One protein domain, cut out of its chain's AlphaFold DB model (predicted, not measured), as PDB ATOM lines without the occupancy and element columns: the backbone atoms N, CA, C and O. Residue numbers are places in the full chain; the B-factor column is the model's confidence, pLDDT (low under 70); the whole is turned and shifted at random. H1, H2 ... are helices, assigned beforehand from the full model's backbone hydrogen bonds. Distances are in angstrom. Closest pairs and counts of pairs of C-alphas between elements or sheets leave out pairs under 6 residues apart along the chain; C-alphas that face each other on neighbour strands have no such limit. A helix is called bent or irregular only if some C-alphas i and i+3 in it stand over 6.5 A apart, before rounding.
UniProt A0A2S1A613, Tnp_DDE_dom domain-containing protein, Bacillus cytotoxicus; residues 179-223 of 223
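What this domain is: This is residues 179 to 223 of the 223 residues of the protein "Tnp_DDE_dom domain-containing protein" of Bacillus cytotoxicus (UniProt A0A2S1A613). One long helix, H1, makes most of the length of this rod, and its first part, residues 179 to 195, stands free. Beyond its other end, the link of residues 203 to 212 leads away to a small helix, H2, which turns back and makes a hooked end. The printed part has 45 residues with two named helices, H1 then H2, and no named strand; the class is all helix. It is extended, with a radius of gyration of the C-alphas of 14.6 A and spans of 45 by 21 by 13 A.

Where its parts are: H1, residues 179 to 202, is 34.1 A long and begins at C-alpha 179 (29.899, 37.839, 48.795). H2, residues 213 to 221, ends at C-alpha 221 (40.956, 22.065, 17.425).

How they stand to each other: H1 has a kink of 30 degrees near residue 196. It is neither bent nor irregular, but only just: C-alphas 191 and 194 are 6.4 A apart. H1 and H2 are apart, with no C-alpha of the one within 8 A of the other. Every O i to N i+4 pair is within hydrogen-bond range in H2, and 16 of 20 in H1.

The domain as a whole: The C-alphas farthest apart, of Glu 179 and Arg 211, are 44.8 A apart. The printed part has no cut, and the link from H1 to H2 is short. Mean pLDDT of the printed part is 80.8; residue 223, the chain's last, is under 70.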
ATOM      1  N   GLU A 179      30.613  37.284  49.956       86.12
ATOM      2  CA  GLU A 179      29.899  37.839  48.795       86.12
ATOM      3  C   GLU A 179      30.769  37.863  47.526       86.12
ATOM      4  O   GLU A 179      30.340  37.408  46.465       86.12
ATOM      5  N   LYS A 180      32.025  38.312  47.652       84.25
ATOM      6  CA  LYS A 180      32.979  38.434  46.536       84.25
ATOM      7  C   LYS A 180      33.313  37.094  45.873       84.25
ATOM      8  O   LYS A 180      33.415  37.006  44.656       84.25
ATOM      9  N   THR A 181      33.511  36.036  46.650       83.12
ATOM     10  CA  THR A 181      33.827  34.700  46.117       83.12
ATOM     11  C   THR A 181      32.572  34.021  45.573       83.12
ATOM     12  O   THR A 181      32.639  33.319  44.562       83.12
ATOM     13  N   SER A 182      31.410  34.263  46.191       82.88
ATOM     14  CA  SER A 182      30.121  33.756  45.723       82.88
ATOM     15  C   SER A 182      29.769  34.302  44.340       82.88
ATOM     16  O   SER A 182      29.332  33.536  43.477       82.88
ATOM     17  N   THR A 183      29.991  35.596  44.087       85.19
ATOM     18  CA  THR A 183      29.748  36.209  42.769       85.19
ATOM     19  C   THR A 183      30.670  35.629  41.703       85.19
ATOM     20  O   THR A 183      30.181  35.201  40.659       85.19
ATOM     21  N   ILE A 184      31.969  35.491  41.987       83.50
ATOM     22  CA  ILE A 184      32.932  34.855  41.075       83.50
ATOM     23  C   ILE A 184      32.535  33.400  40.785       83.50
ATOM     24  O   ILE A 184      32.533  32.961  39.635       83.50
ATOM     25  N   TYR A 185      32.149  32.639  41.813       83.44
ATOM     26  CA  TYR A 185      31.696  31.259  41.642       83.44
ATOM     27  C   TYR A 185      30.431  31.166  40.770       83.44
ATOM     28  O   TYR A 185      30.339  30.279  39.918       83.44
ATOM     29  N   ARG A 186      29.474  32.093  40.928       82.62
ATOM     30  CA  ARG A 186      28.284  32.184  40.062       82.62
ATOM     31  C   ARG A 186      28.659  32.543  38.623       82.62
ATOM     32  O   ARG A 186      28.134  31.915  37.708       82.62
ATOM     33  N   GLN A 187      29.592  33.476  38.431       83.56
ATOM     34  CA  GLN A 187      30.058  33.901  37.110       83.56
ATOM     35  C   GLN A 187      30.697  32.746  36.331       83.56
ATOM     36  O   GLN A 187      30.379  32.554  35.165       83.56
ATOM     37  N   ARG A 188      31.492  31.881  36.980       77.44
ATOM     38  CA  ARG A 188      32.083  30.696  36.321       77.44
ATOM     39  C   ARG A 188      31.047  29.784  35.681       77.44
ATOM     40  O   ARG A 188      31.324  29.183  34.646       77.44
ATOM     41  N   LYS A 189      29.872  29.650  36.304       71.44
ATOM     42  CA  LYS A 189      28.780  28.878  35.715       71.44
ATOM     43  C   LYS A 189      28.362  29.505  34.382       71.44
ATOM     44  O   LYS A 189      28.203  28.783  33.415       71.44
ATOM     45  N   ILE A 190      28.272  30.829  34.321       80.75
ATOM     46  CA  ILE A 190      27.884  31.574  33.121       80.75
ATOM     47  C   ILE A 190      29.000  31.608  32.077       80.75
ATOM     48  O   ILE A 190      28.682  31.548  30.906       80.75
ATOM     49  N   ASP A 191      30.276  31.680  32.445       76.75
ATOM     50  CA  ASP A 191      31.352  31.786  31.446       76.75
ATOM     51  C   ASP A 191      31.692  30.430  30.817       76.75
ATOM     52  O   ASP A 191      31.955  30.320  29.620       76.75
ATOM     53  N   VAL A 192      31.689  29.370  31.629       74.12
ATOM     54  CA  VAL A 192      32.158  28.040  31.215       74.12
ATOM     55  C   VAL A 192      31.032  27.208  30.592       74.12
ATOM     56  O   VAL A 192      31.272  26.445  29.654       74.12
ATOM     57  N   GLU A 193      29.795  27.330  31.086       78.81
ATOM     58  CA  GLU A 193      28.653  26.546  30.592       78.81
ATOM     59  C   GLU A 193      28.297  26.837  29.123       78.81
ATOM     60  O   GLU A 193      28.044  25.864  28.418       78.81
ATOM     61  N   PRO A 194      28.346  28.079  28.596       82.25
ATOM     62  CA  PRO A 194      28.096  28.360  27.185       82.25
ATOM     63  C   PRO A 194      29.123  27.732  26.258       82.25
ATOM     64  O   PRO A 194      28.737  27.237  25.207       82.25
ATOM     65  N   VAL A 195      30.402  27.682  26.646       79.69
ATOM     66  CA  VAL A 195      31.441  27.011  25.848       79.69
ATOM     67  C   VAL A 195      31.108  25.523  25.716       79.69
ATOM     68  O   VAL A 195      31.045  24.982  24.613       79.69
ATOM     69  N   PHE A 196      30.789  24.857  26.830       80.25
ATOM     70  CA  PHE A 196      30.372  23.451  26.799       80.25
ATOM     71  C   PHE A 196      28.998  23.233  26.154       80.25
ATOM     72  O   PHE A 196      28.768  22.189  25.544       80.25
ATOM     73  N   GLY A 197      28.085  24.188  26.298       84.12
ATOM     74  CA  GLY A 197      26.765  24.186  25.684       84.12
ATOM     75  C   GLY A 197      26.867  24.295  24.170       84.12
ATOM     76  O   GLY A 197      26.250  23.504  23.470       84.12
ATOM     77  N   PHE A 198      27.714  25.187  23.662       81.06
ATOM     78  CA  PHE A 198      28.018  25.327  22.243       81.06
ATOM     79  C   PHE A 198      28.610  24.032  21.677       81.06
ATOM     80  O   PHE A 198      28.069  23.478  20.718       81.06
ATOM     81  N   LEU A 199      29.636  23.486  22.341       83.56
ATOM     82  CA  LEU A 199      30.246  22.206  21.972       83.56
ATOM     83  C   LEU A 199      29.203  21.080  21.890       83.56
ATOM     84  O   LEU A 199      29.140  20.341  20.911       83.56
ATOM     85  N   LYS A 200      28.340  20.942  22.899       82.75
ATOM     86  CA  LYS A 200      27.403  19.810  22.971       82.75
ATOM     87  C   LYS A 200      26.128  19.998  22.155       82.75
ATOM     88  O   LYS A 200      25.658  19.028  21.570       82.75
ATOM     89  N   ALA A 201      25.540  21.190  22.148       86.94
ATOM     90  CA  ALA A 201      24.244  21.451  21.523       86.94
ATOM     91  C   ALA A 201      24.381  21.839  20.046       86.94
ATOM     92  O   ALA A 201      23.655  21.296  19.215       86.94
ATOM     93  N   ASN A 202      25.333  22.718  19.714       85.00
ATOM     94  CA  ASN A 202      25.510  23.206  18.344       85.00
ATOM     95  C   ASN A 202      26.439  22.291  17.547       85.00
ATOM     96  O   ASN A 202      26.078  21.845  16.462       85.00
ATOM     97  N   LEU A 203      27.601  21.949  18.113       82.56
ATOM     98  CA  LEU A 203      28.585  21.094  17.440       82.56
ATOM     99  C   LEU A 203      28.330  19.594  17.641       82.56
ATOM    100  O   LEU A 203      29.008  18.765  17.039       82.56
ATOM    101  N   ARG A 204      27.348  19.222  18.479       83.69
ATOM    102  CA  ARG A 204      27.012  17.824  18.827       83.69
ATOM    103  C   ARG A 204      28.219  17.013  19.324       83.69
ATOM    104  O   ARG A 204      28.225  15.779  19.272       83.69
ATOM    105  N   PHE A 205      29.214  17.707  19.871       83.81
ATOM    106  CA  PHE A 205      30.476  17.160  20.338       83.81
ATOM    107  C   PHE A 205      30.290  16.469  21.694       83.81
ATOM    108  O   PHE A 205      30.488  17.037  22.769       83.81
ATOM    109  N   THR A 206      29.817  15.226  21.645       81.50
ATOM    110  CA  THR A 206      29.543  14.394  22.831       81.50
ATOM    111  C   THR A 206      30.596  13.315  23.058       81.50
ATOM    112  O   THR A 206      30.766  12.846  24.184       81.50
ATOM    113  N   ARG A 207      31.315  12.931  21.999       86.56
ATOM    114  CA  ARG A 207      32.385  11.933  22.003       86.56
ATOM    115  C   ARG A 207      33.387  12.244  20.898       86.56
ATOM    116  O   ARG A 207      33.001  12.804  19.878       86.56
ATOM    117  N   PHE A 208      34.621  11.791  21.082       84.88
ATOM    118  CA  PHE A 208      35.613  11.760  20.013       84.88
ATOM    119  C   PHE A 208      35.239  10.709  18.971       84.88
ATOM    120  O   PHE A 208      34.908   9.568  19.314       84.88
ATOM    121  N   SER A 209      35.303  11.096  17.704       86.62
ATOM    122  CA  SER A 209      35.055  10.228  16.554       86.62
ATOM    123  C   SER A 209      36.321   9.480  16.139       86.62
ATOM    124  O   SER A 209      36.243   8.411  15.531       86.62
ATOM    125  N   VAL A 210      37.496  10.011  16.489       88.50
ATOM    126  CA  VAL A 210      38.798   9.429  16.148       88.50
ATOM    127  C   VAL A 210      39.497   8.807  17.357       88.50
ATOM    128  O   VAL A 210      39.192   9.081  18.516       88.50
ATOM    129  N   ARG A 211      40.479   7.944  17.080       84.50
ATOM    130  CA  ARG A 211      41.350   7.330  18.092       84.50
ATOM    131  C   ARG A 211      42.795   7.773  17.883       84.50
ATOM    132  O   ARG A 211      43.256   7.871  16.746       84.50
ATOM    133  N   GLY A 212      43.513   7.966  18.986       84.88
ATOM    134  CA  GLY A 212      44.915   8.388  19.002       84.88
ATOM    135  C   GLY A 212      45.074   9.891  19.240       84.88
ATOM    136  O   GLY A 212      44.403  10.702  18.606       84.88
ATOM    137  N   LYS A 213      45.993  10.247  20.147       77.44
ATOM    138  CA  LYS A 213      46.263  11.621  20.609       77.44
ATOM    139  C   LYS A 213      46.347  12.679  19.492       77.44
ATOM    140  O   LYS A 213      45.599  13.641  19.589       77.44
ATOM    141  N   PRO A 214      47.137  12.505  18.412       78.69
ATOM    142  CA  PRO A 214      47.261  13.548  17.387       78.69
ATOM    143  C   PRO A 214      45.953  13.789  16.621       78.69
ATOM    144  O   PRO A 214      45.633  14.915  16.262       78.69
ATOM    145  N   LYS A 215      45.160  12.736  16.390       73.38
ATOM    146  CA  LYS A 215      43.862  12.868  15.717       73.38
ATOM    147  C   LYS A 215      42.836  13.531  16.637       73.38
ATOM    148  O   LYS A 215      42.074  14.370  16.177       73.38
ATOM    149  N   ILE A 216      42.855  13.178  17.923       80.81
ATOM    150  CA  ILE A 216      42.003  13.776  18.958       80.81
ATOM    151  C   ILE A 216      42.306  15.269  19.122       80.81
ATOM    152  O   ILE A 216      41.381  16.062  19.234       80.81
ATOM    153  N   GLU A 217      43.581  15.666  19.109       75.56
ATOM    154  CA  GLU A 217      43.982  17.077  19.170       75.56
ATOM    155  C   GLU A 217      43.450  17.871  17.971       75.56
ATOM    156  O   GLU A 217      42.915  18.961  18.155       75.56
ATOM    157  N   ASN A 218      43.522  17.305  16.762       77.38
ATOM    158  CA  ASN A 218      42.937  17.929  15.574       77.38
ATOM    159  C   ASN A 218      41.407  18.017  15.668       77.38
ATOM    160  O   ASN A 218      40.838  19.042  15.314       77.38
ATOM    161  N   GLU A 219      40.742  16.967  16.160       76.00
ATOM    162  CA  GLU A 219      39.286  16.960  16.346       76.00
ATOM    163  C   GLU A 219      38.850  18.005  17.389       76.00
ATOM    164  O   GLU A 219      37.891  18.730  17.153       76.00
ATOM    165  N   MET A 220      39.595  18.146  18.494       78.56
ATOM    166  CA  MET A 220      39.382  19.217  19.476       78.56
ATOM    167  C   MET A 220      39.645  20.607  18.904       78.56
ATOM    168  O   MET A 220      38.968  21.542  19.295       78.56
ATOM    169  N   GLY A 221      40.641  20.769  18.030       75.81
ATOM    170  CA  GLY A 221      40.956  22.065  17.425       75.81
ATOM    171  C   GLY A 221      39.897  22.558  16.434       75.81
ATOM    172  O   GLY A 221      39.884  23.740  16.105       75.81
ATOM    173  N   LEU A 222      39.034  21.657  15.954       73.31
ATOM    174  CA  LEU A 222      37.907  21.958  15.069       73.31
ATOM    175  C   LEU A 222      36.589  22.194  15.829       73.31
ATOM    176  O   LEU A 222      35.618  22.625  15.208       73.31
ATOM    177  N   ALA A 223      36.549  21.872  17.126       63.66
ATOM    178  CA  ALA A 223      35.387  22.009  18.001       63.66
ATOM    179  C   ALA A 223      35.473  23.297  18.833       63.66
ATOM    180  O   ALA A 223      34.433  23.975  18.977       63.66
TER     181      ALA A 223